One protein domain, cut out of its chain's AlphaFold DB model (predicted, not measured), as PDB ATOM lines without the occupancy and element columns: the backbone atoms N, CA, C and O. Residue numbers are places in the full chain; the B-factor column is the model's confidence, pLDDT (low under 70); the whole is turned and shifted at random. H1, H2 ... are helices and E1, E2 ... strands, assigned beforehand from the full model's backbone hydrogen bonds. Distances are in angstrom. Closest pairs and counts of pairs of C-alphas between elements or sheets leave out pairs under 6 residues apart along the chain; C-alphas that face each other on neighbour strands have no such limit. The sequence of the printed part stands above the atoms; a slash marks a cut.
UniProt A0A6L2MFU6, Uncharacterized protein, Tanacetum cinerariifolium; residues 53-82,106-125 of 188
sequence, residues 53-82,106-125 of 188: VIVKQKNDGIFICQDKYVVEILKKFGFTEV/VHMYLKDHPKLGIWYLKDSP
ATOM      1  N   VAL A  53     238.412 240.332 272.318       66.00
ATOM      2  CA  VAL A  53     237.391 241.370 272.225       66.00
ATOM      3  C   VAL A  53     237.971 242.673 272.775       66.00
ATOM      4  O   VAL A  53     238.654 242.664 273.799       66.00
ATOM      5  N   ILE A  54     237.734 243.795 272.099       69.19
ATOM      6  CA  ILE A  54     238.102 245.123 272.593       69.19
ATOM      7  C   ILE A  54     236.908 245.742 273.297       69.19
ATOM      8  O   ILE A  54     235.825 245.847 272.725       69.19
ATOM      9  N   VAL A  55     237.149 246.230 274.509       76.56
ATOM     10  CA  VAL A  55     236.204 247.044 275.265       76.56
ATOM     11  C   VAL A  55     236.673 248.498 275.204       76.56
ATOM     12  O   VAL A  55     237.776 248.820 275.639       76.56
ATOM     13  N   LYS A  56     235.855 249.377 274.628       80.56
ATOM     14  CA  LYS A  56     236.077 250.825 274.567       80.56
ATOM     15  C   LYS A  56     235.072 251.485 275.509       80.56
ATOM     16  O   LYS A  56     233.876 251.480 275.228       80.56
ATOM     17  N   GLN A  57     235.548 252.020 276.627       82.88
ATOM     18  CA  GLN A  57     234.713 252.779 277.560       82.88
ATOM     19  C   GLN A  57     234.592 254.230 277.079       82.88
ATOM     20  O   GLN A  57     235.581 254.827 276.650       82.88
ATOM     21  N   LYS A  58     233.382 254.784 277.118       85.81
ATOM     22  CA  LYS A  58     233.069 256.181 276.806       85.81
ATOM     23  C   LYS A  58     232.127 256.751 277.867       85.81
ATOM     24  O   LYS A  58     231.537 256.000 278.638       85.81
ATOM     25  N   ASN A  59     231.942 258.070 277.864       83.25
ATOM     26  CA  ASN A  59     231.044 258.754 278.803       83.25
ATOM     27  C   ASN A  59     229.594 258.250 278.704       83.25
ATOM     28  O   ASN A  59     228.929 258.107 279.728       83.25
ATOM     29  N   ASP A  60     229.153 257.902 277.491       81.81
ATOM     30  CA  ASP A  60     227.782 257.457 277.205       81.81
ATOM     31  C   ASP A  60     227.583 255.939 277.389       81.81
ATOM     32  O   ASP A  60     226.463 255.434 277.293       81.81
ATOM     33  N   GLY A  61     228.660 255.181 277.646       82.19
ATOM     34  CA  GLY A  61     228.583 253.735 277.841       82.19
ATOM     35  C   GLY A  61     229.795 252.933 277.366       82.19
ATOM     36  O   GLY A  61     230.886 253.453 277.133       82.19
ATOM     37  N   ILE A  62     229.595 251.625 277.219       83.12
ATOM     38  CA  ILE A  62     230.626 250.643 276.878       83.12
ATOM     39  C   ILE A  62     230.385 250.127 275.459       83.12
ATOM     40  O   ILE A  62     229.303 249.639 275.135       83.12
ATOM     41  N   PHE A  63     231.413 250.180 274.617       78.75
ATOM     42  CA  PHE A  63     231.391 249.599 273.280       78.75
ATOM     43  C   PHE A  63     232.304 248.378 273.205       78.75
ATOM     44  O   PHE A  63     233.503 248.470 273.462       78.75
ATOM     45  N   ILE A  64     231.736 247.235 272.833       78.19
ATOM     46  CA  ILE A  64     232.440 245.957 272.727       78.19
ATOM     47  C   ILE A  64     232.562 245.590 271.244       78.19
ATOM     48  O   ILE A  64     231.543 245.395 270.586       78.19
ATOM     49  N   CYS A  65     233.778 245.476 270.703       76.06
ATOM     50  CA  CYS A  65     234.006 245.136 269.292       76.06
ATOM     51  C   CYS A  65     235.098 244.079 269.093       76.06
ATOM     52  O   CYS A  65     236.035 243.971 269.880       76.06
ATOM     53  N   GLN A  66     234.987 243.309 268.008       69.81
ATOM     54  CA  GLN A  66     235.973 242.298 267.597       69.81
ATOM     55  C   GLN A  66     236.824 242.760 266.401       69.81
ATOM     56  O   GLN A  66     237.422 241.942 265.710       69.81
ATOM     57  N   ASP A  67     236.908 244.073 266.171       71.75
ATOM     58  CA  ASP A  67     237.636 244.701 265.058       71.75
ATOM     59  C   ASP A  67     239.063 244.161 264.886       71.75
ATOM     60  O   ASP A  67     239.441 243.748 263.789       71.75
ATOM     61  N   LYS A  68     239.844 244.074 265.968       73.56
ATOM     62  CA  LYS A  68     241.196 243.487 265.915       73.56
ATOM     63  C   LYS A  68     241.196 242.015 265.502       73.56
ATOM     64  O   LYS A  68     242.016 241.628 264.676       73.56
ATOM     65  N   TYR A  69     240.284 241.212 266.043       71.88
ATOM     66  CA  TYR A  69     240.206 239.782 265.736       71.88
ATOM     67  C   TYR A  69     239.802 239.534 264.279       71.88
ATOM     68  O   TYR A  69     240.416 238.714 263.601       71.88
ATOM     69  N   VAL A  70     238.829 240.294 263.772       70.50
ATOM     70  CA  VAL A  70     238.413 240.239 262.365       70.50
ATOM     71  C   VAL A  70     239.587 240.557 261.443       70.50
ATOM     72  O   VAL A  70     239.848 239.815 260.499       70.50
ATOM     73  N   VAL A  71     240.354 241.608 261.746       75.19
ATOM     74  CA  VAL A  71     241.542 241.972 260.962       75.19
ATOM     75  C   VAL A  71     242.609 240.873 261.003       75.19
ATOM     76  O   VAL A  71     243.212 240.573 259.974       75.19
ATOM     77  N   GLU A  72     242.850 240.255 262.159       76.38
ATOM     78  CA  GLU A  72     243.806 239.147 262.294       76.38
ATOM     79  C   GLU A  72     243.379 237.904 261.505       76.38
ATOM     80  O   GLU A  72     244.211 237.303 260.823       76.38
ATOM     81  N   ILE A  73     242.094 237.543 261.540       73.94
ATOM     82  CA  ILE A  73     241.544 236.448 260.733       73.94
ATOM     83  C   ILE A  73     241.722 236.747 259.246       73.94
ATOM     84  O   ILE A  73     242.271 235.922 258.519       73.94
ATOM     85  N   LEU A  74     241.291 237.925 258.786       74.69
ATOM     86  CA  LEU A  74     241.369 238.290 257.369       74.69
ATOM     87  C   LEU A  74     242.816 238.263 256.863       74.69
ATOM     88  O   LEU A  74     243.064 237.783 255.761       74.69
ATOM     89  N   LYS A  75     243.778 238.699 257.686       80.19
ATOM     90  CA  LYS A  75     245.213 238.575 257.385       80.19
ATOM     91  C   LYS A  75     245.669 237.122 257.326       80.19
ATOM     92  O   LYS A  75     246.361 236.745 256.388       80.19
ATOM     93  N   LYS A  76     245.280 236.303 258.305       78.88
ATOM     94  CA  LYS A  76     245.689 234.893 258.389       78.88
ATOM     95  C   LYS A  76     245.235 234.078 257.178       78.88
ATOM     96  O   LYS A  76     245.947 233.172 256.763       78.88
ATOM     97  N   PHE A  77     244.068 234.398 256.629       75.56
ATOM     98  CA  PHE A  77     243.499 233.697 255.480       75.56
ATOM     99  C   PHE A  77     243.727 234.415 254.137       75.56
ATOM    100  O   PHE A  77     243.227 233.954 253.119       75.56
ATOM    101  N   GLY A  78     244.483 235.519 254.107       74.88
ATOM    102  CA  GLY A  78     244.816 236.226 252.862       74.88
ATOM    103  C   GLY A  78     243.655 237.007 252.228       74.88
ATOM    104  O   GLY A  78     243.721 237.367 251.058       74.88
ATOM    105  N   PHE A  79     242.597 237.316 252.982       70.31
ATOM    106  CA  PHE A  79     241.408 238.033 252.495       70.31
ATOM    107  C   PHE A  79     241.525 239.566 252.563       70.31
ATOM    108  O   PHE A  79     240.537 240.288 252.391       70.31
ATOM    109  N   THR A  80     242.724 240.104 252.792       67.88
ATOM    110  CA  THR A  80     242.970 241.556 252.825       67.88
ATOM    111  C   THR A  80     242.637 242.227 251.488       67.88
ATOM    112  O   THR A  80     242.047 243.305 251.490       67.88
ATOM    113  N   GLU A  81     242.881 241.552 250.359       62.66
ATOM    114  CA  GLU A  81     242.811 242.138 249.005       62.66
ATOM    115  C   GLU A  81     241.611 241.671 248.153       62.66
ATOM    116  O   GLU A  81     241.391 242.182 247.062       62.66
ATOM    117  N   VAL A  82     240.787 240.735 248.641       59.34
ATOM    118  CA  VAL A  82     239.650 240.174 247.875       59.34
ATOM    119  C   VAL A  82     238.468 241.158 247.794       59.34
ATOM    120  O   VAL A  82     238.060 241.696 248.818       59.34
ATOM    121  N   VAL A 106     232.073 232.825 255.209       56.72
ATOM    122  CA  VAL A 106     231.893 233.600 256.446       56.72
ATOM    123  C   VAL A 106     232.917 234.739 256.547       56.72
ATOM    124  O   VAL A 106     232.624 235.783 257.133       56.72
ATOM    125  N   HIS A 107     234.098 234.590 255.939       60.31
ATOM    126  CA  HIS A 107     235.140 235.617 255.947       60.31
ATOM    127  C   HIS A 107     234.759 236.854 255.122       60.31
ATOM    128  O   HIS A 107     235.143 237.964 255.497       60.31
ATOM    129  N   MET A 108     233.949 236.704 254.067       59.38
ATOM    130  CA  MET A 108     233.445 237.844 253.288       59.38
ATOM    131  C   MET A 108     232.499 238.713 254.123       59.38
ATOM    132  O   MET A 108     232.604 239.934 254.098       59.38
ATOM    133  N   TYR A 109     231.657 238.097 254.956       61.31
ATOM    134  CA  TYR A 109     230.744 238.826 255.844       61.31
ATOM    135  C   TYR A 109     231.489 239.665 256.894       61.31
ATOM    136  O   TYR A 109     231.101 240.788 257.219       61.31
ATOM    137  N   LEU A 110     232.597 239.134 257.421       61.84
ATOM    138  CA  LEU A 110     233.434 239.849 258.386       61.84
ATOM    139  C   LEU A 110     234.158 241.049 257.752       61.84
ATOM    140  O   LEU A 110     234.433 242.031 258.445       61.84
ATOM    141  N   LYS A 111     234.445 240.992 256.444       64.06
ATOM    142  CA  LYS A 111     235.121 242.065 255.704       64.06
ATOM    143  C   LYS A 111     234.242 243.299 255.487       64.06
ATOM    144  O   LYS A 111     234.766 244.410 255.554       64.06
ATOM    145  N   ASP A 112     232.936 243.125 255.295       64.69
ATOM    146  CA  ASP A 112     232.010 244.247 255.079       64.69
ATOM    147  C   ASP A 112     231.727 245.043 256.365       64.69
ATOM    148  O   ASP A 112     231.480 246.254 256.324       64.69
ATOM    149  N   HIS A 113     231.816 244.401 257.535       63.28
ATOM    150  CA  HIS A 113     231.499 245.028 258.822       63.28
ATOM    151  C   HIS A 113     232.564 244.806 259.915       63.28
ATOM    152  O   HIS A 113     232.241 244.366 261.022       63.28
ATOM    153  N   PRO A 114     233.832 245.205 259.695       64.12
ATOM    154  CA  PRO A 114     234.914 244.973 260.653       64.12
ATOM    155  C   PRO A 114     234.759 245.800 261.937       64.12
ATOM    156  O   PRO A 114     235.356 245.481 262.958       64.12
ATOM    157  N   LYS A 115     233.960 246.874 261.909       66.69
ATOM    158  CA  LYS A 115     233.693 247.747 263.064       66.69
ATOM    159  C   LYS A 115     232.399 247.402 263.801       66.69
ATOM    160  O   LYS A 115     231.982 248.172 264.666       66.69
ATOM    161  N   LEU A 116     231.749 246.289 263.460       71.69
ATOM    162  CA  LEU A 116     230.528 245.893 264.145       71.69
ATOM    163  C   LEU A 116     230.843 245.553 265.606       71.69
ATOM    164  O   LEU A 116     231.804 244.849 265.923       71.69
ATOM    165  N   GLY A 117     230.037 246.098 266.502       73.31
ATOM    166  CA  GLY A 117     230.193 245.912 267.931       73.31
ATOM    167  C   GLY A 117     228.887 246.173 268.661       73.31
ATOM    168  O   GLY A 117     227.932 246.706 268.097       73.31
ATOM    169  N   ILE A 118     228.852 245.776 269.923       75.62
ATOM    170  CA  ILE A 118     227.686 245.894 270.787       75.62
ATOM    171  C   ILE A 118     227.871 247.121 271.683       75.62
ATOM    172  O   ILE A 118     228.881 247.248 272.374       75.62
ATOM    173  N   TRP A 119     226.883 248.017 271.671       78.94
ATOM    174  CA  TRP A 119     226.840 249.225 272.501       78.94
ATOM    175  C   TRP A 119     225.968 249.034 273.735       78.94
ATOM    176  O   TRP A 119     224.775 248.763 273.604       78.94
ATOM    177  N   TYR A 120     226.529 249.237 274.921       75.88
ATOM    178  CA  TYR A 120     225.809 249.240 276.192       75.88
ATOM    179  C   TYR A 120     225.772 250.662 276.746       75.88
ATOM    180  O   TYR A 120     226.827 251.222 277.026       75.88
ATOM    181  N   LEU A 121     224.581 251.250 276.879       79.25
ATOM    182  CA  LEU A 121     224.428 252.592 277.445       79.25
ATOM    183  C   LEU A 121     224.615 252.560 278.959       79.25
ATOM    184  O   LEU A 121     224.194 251.603 279.608       79.25
ATOM    185  N   LYS A 122     225.183 253.634 279.513       77.38
ATOM    186  CA  LYS A 122     225.430 253.794 280.956       77.38
ATOM    187  C   LYS A 122     224.165 253.687 281.824       77.38
ATOM    188  O   LYS A 122     224.259 253.293 282.979       77.38
ATOM    189  N   ASP A 123     222.999 253.975 281.261       77.75
ATOM    190  CA  ASP A 123     221.729 253.949 281.998       77.75
ATOM    191  C   ASP A 123     220.984 252.609 281.870       77.75
ATOM    192  O   ASP A 123     219.881 252.449 282.388       77.75
ATOM    193  N   SER A 124     221.557 251.632 281.154       71.94
ATOM    194  CA  SER A 124     220.950 250.306 281.016       71.94
ATOM    195  C   SER A 124     221.321 249.392 282.190       71.94
ATOM    196  O   SER A 124     222.446 249.467 282.677       71.94
ATOM    197  N   PRO A 125     220.414 248.512 282.653       69.31
ATOM    198  CA  PRO A 125     220.744 247.545 283.694       69.31
ATOM    199  C   PRO A 125     221.882 246.628 283.221       69.31
ATOM    200  O   PRO A 125     221.760 245.938 282.203       69.31
TER     201      PRO A 125
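Overview. This is residues 53 to 82 and 106 to 125 of the 188 residues of an uncharacterized protein of Tanacetum cinerariifolium (UniProt A0A6L2MFU6). A small antiparallel sheet, E1 E2 E3, makes one end of a rod; helices H1 and H2, packed steeply together, make the other. The printed part has 50 residues, with two named helices and three named strands that follow along the chain in the order E1, E2, H1, H2, E3. It is mixed, helices and strands, and loose: radius of gyration of the C-alphas 13.4 A, spans 41 by 15 by 14 A.

Arrangement. E1, residues 54 to 58, and E2, residues 61 to 65, form a hairpin; N 56 and O 63 are 2.8 A apart. E3, residues 117 to 121, is antiparallel to E2, with N 64 and O 118 at 2.9 A. H1, residues 67 to 76, touches H2, residues 106 to 112, at a steep tilt of 56 degrees; the closest C-alphas, Val 70 and Leu 110, are 6.4 A apart. Every O i to N i+4 pair in H1 and H2 is within hydrogen-bond range.

Along the chain. E1 begins at C-alpha 54 (238.102, 245.123, 272.593); E3 ends at C-alpha 121 (224.428, 252.592, 277.445). H1 spans 14.3 A.

Size, cuts and confidence. Residues 83 to 105 are not printed; C-alphas 82 and 106 are 13.3 A apart. Residues 106 to 115 are among 17 under pLDDT 70.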